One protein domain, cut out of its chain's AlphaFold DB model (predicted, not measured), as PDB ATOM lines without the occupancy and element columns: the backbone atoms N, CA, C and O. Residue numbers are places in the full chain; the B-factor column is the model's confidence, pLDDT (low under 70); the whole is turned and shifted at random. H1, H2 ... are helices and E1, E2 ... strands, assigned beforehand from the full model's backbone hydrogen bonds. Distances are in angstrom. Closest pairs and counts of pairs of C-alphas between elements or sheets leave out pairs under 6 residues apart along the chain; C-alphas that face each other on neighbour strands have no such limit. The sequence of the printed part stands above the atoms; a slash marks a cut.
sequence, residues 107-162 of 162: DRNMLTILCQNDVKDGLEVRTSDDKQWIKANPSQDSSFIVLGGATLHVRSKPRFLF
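Overview. This is residues 107 to 162 of the 162 residues of an uncharacterized protein of Brassica oleracea var. oleracea (UniProt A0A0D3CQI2). With little regular structure, the model is a loose, two-pronged hairpin: the strand pair E1 and E4 makes its base, and the hairpin E2 and E3 folds back beside it, with a gap between. Short helix H1 follows E4, and the tail 156 to 162 sticks out. The 56 printed residues hold, in order, E1 E2 E3 E4 H1; both sheets are antiparallel, the class is mixed with 21 residues in named elements, the radius of gyration of the C-alphas is 13.8 A, and the spans are 48 by 22 by 17 A.

Arrangement. Look at E1, residues 111 to 114, antiparallel to E4, residues 145 to 148, at 159 degrees; N 114 and O 145 are 2.8 A apart, within hydrogen-bond range. E2, residues 124 to 126, and E3, residues 133 to 135, form an antiparallel hairpin at 147 degrees, with N 125 and O 134 at 2.8 A. E1 and E3 are apart, as are E2 and E4. In H1, residues 150 to 156, every O i to N i+4 pair is within hydrogen-bond range; its closest C-alpha to E1 is Leu 152, 7.2 A from that of Leu 111.

Along the chain. Find C-alpha 111 at (205.265, 269.481, 170.597), where E1 begins its 9.9 A; E4 spans 10.3 A, E2 and E3 6.7 A each, and H1 runs 9.9 A to C-alpha 156 at (198.941, 269.652, 159.555).

Size, cuts and confidence. The C-alphas farthest apart, of Asp 118 and Phe 162, are 48.0 A apart. The printed part has no cut and no long link; residues 154 to 162 are under pLDDT 70.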
ATOM      1  N   ASP A 107     210.619 275.751 167.317       90.44
ATOM      2  CA  ASP A 107     211.122 274.457 167.750       90.44
ATOM      3  C   ASP A 107     211.006 273.422 166.629       90.44
ATOM      4  O   ASP A 107     209.997 273.314 165.933       90.44
ATOM      5  N   ARG A 108     212.058 272.617 166.448       88.94
ATOM      6  CA  ARG A 108     212.091 271.568 165.412       88.94
ATOM      7  C   ARG A 108     211.262 270.331 165.779       88.94
ATOM      8  O   ARG A 108     211.020 269.483 164.920       88.94
ATOM      9  N   ASN A 109     210.859 270.206 167.040       88.25
ATOM     10  CA  ASN A 109     210.114 269.066 167.566       88.25
ATOM     11  C   ASN A 109     208.658 269.031 167.043       88.25
ATOM     12  O   ASN A 109     208.257 269.797 166.164       88.25
ATOM     13  N   MET A 110     207.878 268.066 167.533       88.25
ATOM     14  CA  MET A 110     206.439 267.989 167.262       88.25
ATOM     15  C   MET A 110     205.635 268.855 168.237       88.25
ATOM     16  O   MET A 110     204.692 269.520 167.816       88.25
ATOM     17  N   LEU A 111     206.000 268.836 169.517       92.62
ATOM     18  CA  LEU A 111     205.265 269.481 170.597       92.62
ATOM     19  C   LEU A 111     206.247 270.033 171.635       92.62
ATOM     20  O   LEU A 111     207.207 269.344 171.984       92.62
ATOM     21  N   THR A 112     205.968 271.229 172.146       93.56
ATOM     22  CA  THR A 112     206.632 271.823 173.312       93.56
ATOM     23  C   THR A 112     205.583 272.084 174.387       93.56
ATOM     24  O   THR A 112     204.556 272.705 174.113       93.56
ATOM     25  N   ILE A 113     205.840 271.615 175.609       94.31
ATOM     26  CA  ILE A 113     205.043 271.935 176.798       94.31
ATOM     27  C   ILE A 113     205.887 272.856 177.667       94.31
ATOM     28  O   ILE A 113     206.978 272.476 178.095       94.31
ATOM     29  N   LEU A 114     205.390 274.063 177.911       93.06
ATOM     30  CA  LEU A 114     206.083 275.083 178.677       93.06
ATOM     31  C   LEU A 114     205.397 275.299 180.029       93.06
ATOM     32  O   LEU A 114     204.187 275.515 180.107       93.06
ATOM     33  N   CYS A 115     206.215 275.263 181.078       90.38
ATOM     34  CA  CYS A 115     205.875 275.691 182.428       90.38
ATOM     35  C   CYS A 115     206.655 276.978 182.711       90.38
ATOM     36  O   CYS A 115     207.887 276.968 182.647       90.38
ATOM     37  N   GLN A 116     205.950 278.078 182.959       83.38
ATOM     38  CA  GLN A 116     206.552 279.362 183.316       83.38
ATOM     39  C   GLN A 116     206.391 279.605 184.817       83.38
ATOM     40  O   GLN A 116     205.505 279.039 185.452       83.38
ATOM     41  N   ASN A 117     207.272 280.427 185.380       81.62
ATOM     42  CA  ASN A 117     207.090 280.975 186.722       81.62
ATOM     43  C   ASN A 117     206.077 282.138 186.689       81.62
ATOM     44  O   ASN A 117     205.496 282.436 185.649       81.62
ATOM     45  N   ASP A 118     205.920 282.844 187.808       78.88
ATOM     46  CA  ASP A 118     204.966 283.958 187.950       78.88
ATOM     47  C   ASP A 118     205.348 285.229 187.158       78.88
ATOM     48  O   ASP A 118     204.744 286.292 187.334       78.88
ATOM     49  N   VAL A 119     206.366 285.152 186.292       78.69
ATOM     50  CA  VAL A 119     206.737 286.250 185.397       78.69
ATOM     51  C   VAL A 119     205.681 286.362 184.308       78.69
ATOM     52  O   VAL A 119     205.574 285.518 183.419       78.69
ATOM     53  N   LYS A 120     204.912 287.448 184.368       79.44
ATOM     54  CA  LYS A 120     203.940 287.792 183.333       79.44
ATOM     55  C   LYS A 120     204.647 288.268 182.075       79.44
ATOM     56  O   LYS A 120     205.662 288.952 182.154       79.44
ATOM     57  N   ASP A 121     204.062 287.943 180.930       86.38
ATOM     58  CA  ASP A 121     204.446 288.457 179.614       86.38
ATOM     59  C   ASP A 121     205.882 288.110 179.177       86.38
ATOM     60  O   ASP A 121     206.408 288.714 178.248       86.38
ATOM     61  N   GLY A 122     206.516 287.108 179.800       87.06
ATOM     62  CA  GLY A 122     207.871 286.668 179.445       87.06
ATOM     63  C   GLY A 122     207.954 285.802 178.180       87.06
ATOM     64  O   GLY A 122     209.051 285.468 177.738       87.06
ATOM     65  N   LEU A 123     206.812 285.397 177.614       91.25
ATOM     66  CA  LEU A 123     206.730 284.662 176.353       91.25
ATOM     67  C   LEU A 123     205.815 285.392 175.383       91.25
ATOM     68  O   LEU A 123     204.664 285.698 175.699       91.25
ATOM     69  N   GLU A 124     206.300 285.541 174.158       92.81
ATOM     70  CA  GLU A 124     205.499 285.975 173.028       92.81
ATOM     71  C   GLU A 124     205.461 284.878 171.963       92.81
ATOM     72  O   GLU A 124     206.457 284.206 171.681       92.81
ATOM     73  N   VAL A 125     204.293 284.684 171.360       92.88
ATOM     74  CA  VAL A 125     204.075 283.741 170.262       92.88
ATOM     75  C   VAL A 125     203.660 284.532 169.038       92.88
ATOM     76  O   VAL A 125     202.793 285.397 169.116       92.88
ATOM     77  N   ARG A 126     204.271 284.236 167.892       91.81
ATOM     78  CA  ARG A 126     203.900 284.880 166.635       91.81
ATOM     79  C   ARG A 126     202.787 284.104 165.944       91.81
ATOM     80  O   ARG A 126     202.945 282.918 165.648       91.81
ATOM     81  N   THR A 127     201.697 284.783 165.642       85.31
ATOM     82  CA  THR A 127     200.578 284.251 164.861       85.31
ATOM     83  C   THR A 127     200.997 283.985 163.407       85.31
ATOM     84  O   THR A 127     201.920 284.599 162.856       85.31
ATOM     85  N   SER A 128     200.363 282.999 162.771       77.56
ATOM     86  CA  SER A 128     200.721 282.576 161.408       77.56
ATOM     87  C   SER A 128     200.104 283.433 160.303       77.56
ATOM     88  O   SER A 128     200.610 283.426 159.182       77.56
ATOM     89  N   ASP A 129     198.998 284.105 160.596       77.38
ATOM     90  CA  ASP A 129     198.162 284.857 159.663       77.38
ATOM     91  C   ASP A 129     198.632 286.306 159.502       77.38
ATOM     92  O   ASP A 129     199.018 286.704 158.403       77.38
ATOM     93  N   ASP A 130     198.656 287.075 160.587       78.19
ATOM     94  CA  ASP A 130     198.982 288.506 160.577       78.19
ATOM     95  C   ASP A 130     200.411 288.813 161.056       78.19
ATOM     96  O   ASP A 130     200.849 289.966 161.023       78.19
ATOM     97  N   LYS A 131     201.172 287.771 161.428       84.38
ATOM     98  CA  LYS A 131     202.544 287.856 161.956       84.38
ATOM     99  C   LYS A 131     202.655 288.745 163.199       84.38
ATOM    100  O   LYS A 131     203.749 289.236 163.486       84.38
ATOM    101  N   GLN A 132     201.558 288.943 163.925       91.19
ATOM    102  CA  GLN A 132     201.554 289.676 165.180       91.19
ATOM    103  C   GLN A 132     202.123 288.825 166.310       91.19
ATOM    104  O   GLN A 132     202.020 287.596 166.320       91.19
ATOM    105  N   TRP A 133     202.752 289.498 167.266       92.06
ATOM    106  CA  TRP A 133     203.213 288.883 168.500       92.06
ATOM    107  C   TRP A 133     202.117 288.994 169.552       92.06
ATOM    108  O   TRP A 133     201.604 290.082 169.813       92.06
ATOM    109  N   ILE A 134     201.753 287.856 170.135       92.00
ATOM    110  CA  ILE A 134     200.813 287.779 171.247       92.00
ATOM    111  C   ILE A 134     201.548 287.330 172.502       92.00
ATOM    112  O   ILE A 134     202.288 286.346 172.485       92.00
ATOM    113  N   LYS A 135     201.312 288.035 173.606       91.75
ATOM    114  CA  LYS A 135     201.785 287.631 174.929       91.75
ATOM    115  C   LYS A 135     201.060 286.355 175.340       91.75
ATOM    116  O   LYS A 135     199.833 286.334 175.445       91.75
ATOM    117  N   ALA A 136     201.816 285.285 175.537       90.19
ATOM    118  CA  ALA A 136     201.287 283.974 175.866       90.19
ATOM    119  C   ALA A 136     201.499 283.716 177.355       90.19
ATOM    120  O   ALA A 136     202.599 283.384 177.784       90.19
ATOM    121  N   ASN A 137     200.425 283.873 178.128       90.19
ATOM    122  CA  ASN A 137     200.409 283.587 179.558       90.19
ATOM    123  C   ASN A 137     199.559 282.336 179.836       90.19
ATOM    124  O   ASN A 137     198.535 282.142 179.168       90.19
ATOM    125  N   PRO A 138     199.925 281.508 180.831       87.88
ATOM    126  CA  PRO A 138     199.049 280.452 181.325       87.88
ATOM    127  C   PRO A 138     197.712 281.040 181.804       87.88
ATOM    128  O   PRO A 138     197.667 282.122 182.389       87.88
ATOM    129  N   SER A 139     196.601 280.336 181.571       85.81
ATOM    130  CA  SER A 139     195.271 280.806 181.989       85.81
ATOM    131  C   SER A 139     195.061 280.739 183.504       85.81
ATOM    132  O   SER A 139     194.191 281.419 184.043       85.81
ATOM    133  N   GLN A 140     195.812 279.862 184.172       86.69
ATOM    134  CA  GLN A 140     195.811 279.618 185.616       86.69
ATOM    135  C   GLN A 140     197.214 279.181 186.062       86.69
ATOM    136  O   GLN A 140     197.951 278.601 185.264       86.69
ATOM    137  N   ASP A 141     197.542 279.351 187.342       82.56
ATOM    138  CA  ASP A 141     198.851 278.980 187.913       82.56
ATOM    139  C   ASP A 141     199.186 277.484 187.745       82.56
ATOM    140  O   ASP A 141     200.343 277.087 187.685       82.56
ATOM    141  N   SER A 142     198.161 276.633 187.635       84.25
ATOM    142  CA  SER A 142     198.293 275.187 187.418       84.25
ATOM    143  C   SER A 142     198.219 274.762 185.944       84.25
ATOM    144  O   SER A 142     198.157 273.566 185.651       84.25
ATOM    145  N   SER A 143     198.179 275.717 185.010       89.50
ATOM    146  CA  SER A 143     198.058 275.446 183.576       89.50
ATOM    147  C   SER A 143     199.407 275.486 182.860       89.50
ATOM    148  O   SER A 143     200.333 276.182 183.264       89.50
ATOM    149  N   PHE A 144     199.502 274.735 181.764       92.12
ATOM    150  CA  PHE A 144     200.692 274.664 180.918       92.12
ATOM    151  C   PHE A 144     200.380 275.231 179.538       92.12
ATOM    152  O   PHE A 144     199.284 275.027 179.009       92.12
ATOM    153  N   ILE A 145     201.364 275.884 178.926       92.69
ATOM    154  CA  ILE A 145     201.265 276.320 177.533       92.69
ATOM    155  C   ILE A 145     201.749 275.173 176.648       92.69
ATOM    156  O   ILE A 145     202.838 274.638 176.847       92.69
ATOM    157  N   VAL A 146     200.945 274.796 175.655       93.25
ATOM    158  CA  VAL A 146     201.273 273.730 174.705       93.25
ATOM    159  C   VAL A 146     201.395 274.324 173.307       93.25
ATOM    160  O   VAL A 146     200.442 274.905 172.791       93.25
ATOM    161  N   LEU A 147     202.561 274.161 172.685       92.50
ATOM    162  CA  LEU A 147     202.893 274.733 171.381       92.50
ATOM    163  C   LEU A 147     203.252 273.632 170.380       92.50
ATOM    164  O   LEU A 147     203.980 272.692 170.694       92.50
ATOM    165  N   GLY A 148     202.756 273.764 169.150       91.00
ATOM    166  CA  GLY A 148     203.130 272.887 168.043       91.00
ATOM    167  C   GLY A 148     204.468 273.298 167.433       91.00
ATOM    168  O   GLY A 148     204.638 274.447 167.031       91.00
ATOM    169  N   GLY A 149     205.397 272.350 167.319       89.56
ATOM    170  CA  GLY A 149     206.674 272.569 166.642       89.56
ATOM    171  C   GLY A 149     206.593 272.371 165.123       89.56
ATOM    172  O   GLY A 149     205.561 271.983 164.559       89.56
ATOM    173  N   ALA A 150     207.713 272.598 164.435       88.00
ATOM    174  CA  ALA A 150     207.808 272.525 162.977       88.00
ATOM    175  C   ALA A 150     207.373 271.160 162.415       88.00
ATOM    176  O   ALA A 150     206.740 271.098 161.361       88.00
ATOM    177  N   THR A 151     207.651 270.063 163.131       86.12
ATOM    178  CA  THR A 151     207.260 268.712 162.693       86.12
ATOM    179  C   THR A 151     205.738 268.548 162.659       86.12
ATOM    180  O   THR A 151     205.204 267.910 161.749       86.12
ATOM    181  N   LEU A 152     205.013 269.147 163.612       84.62
ATOM    182  CA  LEU A 152     203.550 269.128 163.601       84.62
ATOM    183  C   LEU A 152     202.996 270.018 162.483       84.62
ATOM    184  O   LEU A 152     202.068 269.602 161.796       84.62
ATOM    185  N   HIS A 153     203.601 271.190 162.261       73.00
ATOM    186  CA  HIS A 153     203.201 272.121 161.201       73.00
ATOM    187  C   HIS A 153     203.295 271.506 159.797       73.00
ATOM    188  O   HIS A 153     202.377 271.644 158.991       73.00
ATOM    189  N   VAL A 154     204.386 270.789 159.498       62.94
ATOM    190  CA  VAL A 154     204.542 270.089 158.209       62.94
ATOM    191  C   VAL A 154     203.439 269.047 158.010       62.94
ATOM    192  O   VAL A 154     202.970 268.851 156.893       62.94
ATOM    193  N   ARG A 155     202.992 268.402 159.093       55.97
ATOM    194  CA  ARG A 155     201.983 267.338 159.046       55.97
ATOM    195  C   ARG A 155     200.543 267.856 158.999       55.97
ATOM    196  O   ARG A 155     199.674 267.143 158.507       55.97
ATOM    197  N   SER A 156     200.282 269.058 159.515       56.59
ATOM    198  CA  SER A 156     198.941 269.652 159.555       56.59
ATOM    199  C   SER A 156     198.560 270.405 158.281       56.59
ATOM    200  O   SER A 156     197.376 270.671 158.076       56.59
ATOM    201  N   LYS A 157     199.516 270.715 157.390       50.81
ATOM    202  CA  LYS A 157     199.163 271.211 156.055       50.81
ATOM    203  C   LYS A 157     198.459 270.097 155.273       50.81
ATOM    204  O   LYS A 157     199.021 269.009 155.128       50.81
ATOM    205  N   PRO A 158     197.228 270.328 154.787       42.84
ATOM    206  CA  PRO A 158     196.485 269.302 154.084       42.84
ATOM    207  C   PRO A 158     197.237 268.938 152.807       42.84
ATOM    208  O   PRO A 158     197.429 269.794 151.956       42.84
ATOM    209  N   ARG A 159     197.617 267.659 152.726       39.84
ATOM    210  CA  ARG A 159     197.901 266.863 151.523       39.84
ATOM    211  C   ARG A 159     198.877 267.490 150.521       39.84
ATOM    212  O   ARG A 159     198.586 268.482 149.870       39.84
ATOM    213  N   PHE A 160     199.994 266.793 150.317       37.31
ATOM    214  CA  PHE A 160     200.803 266.880 149.102       37.31
ATOM    215  C   PHE A 160     199.899 267.044 147.867       37.31
ATOM    216  O   PHE A 160     199.177 266.119 147.498       37.31
ATOM    217  N   LEU A 161     199.922 268.231 147.262       30.20
ATOM    218  CA  LEU A 161     199.591 268.405 145.858       30.20
ATOM    219  C   LEU A 161     200.892 268.121 145.106       30.20
ATOM    220  O   LEU A 161     201.875 268.841 145.293       30.20
ATOM    221  N   PHE A 162     200.906 267.021 144.355       34.03
ATOM    222  CA  PHE A 162     201.779 266.898 143.191       34.03
ATOM    223  C   PHE A 162     201.193 267.737 142.058       34.03
ATOM    224  O   PHE A 162     199.942 267.781 141.965       34.03
TER     225      PHE A 162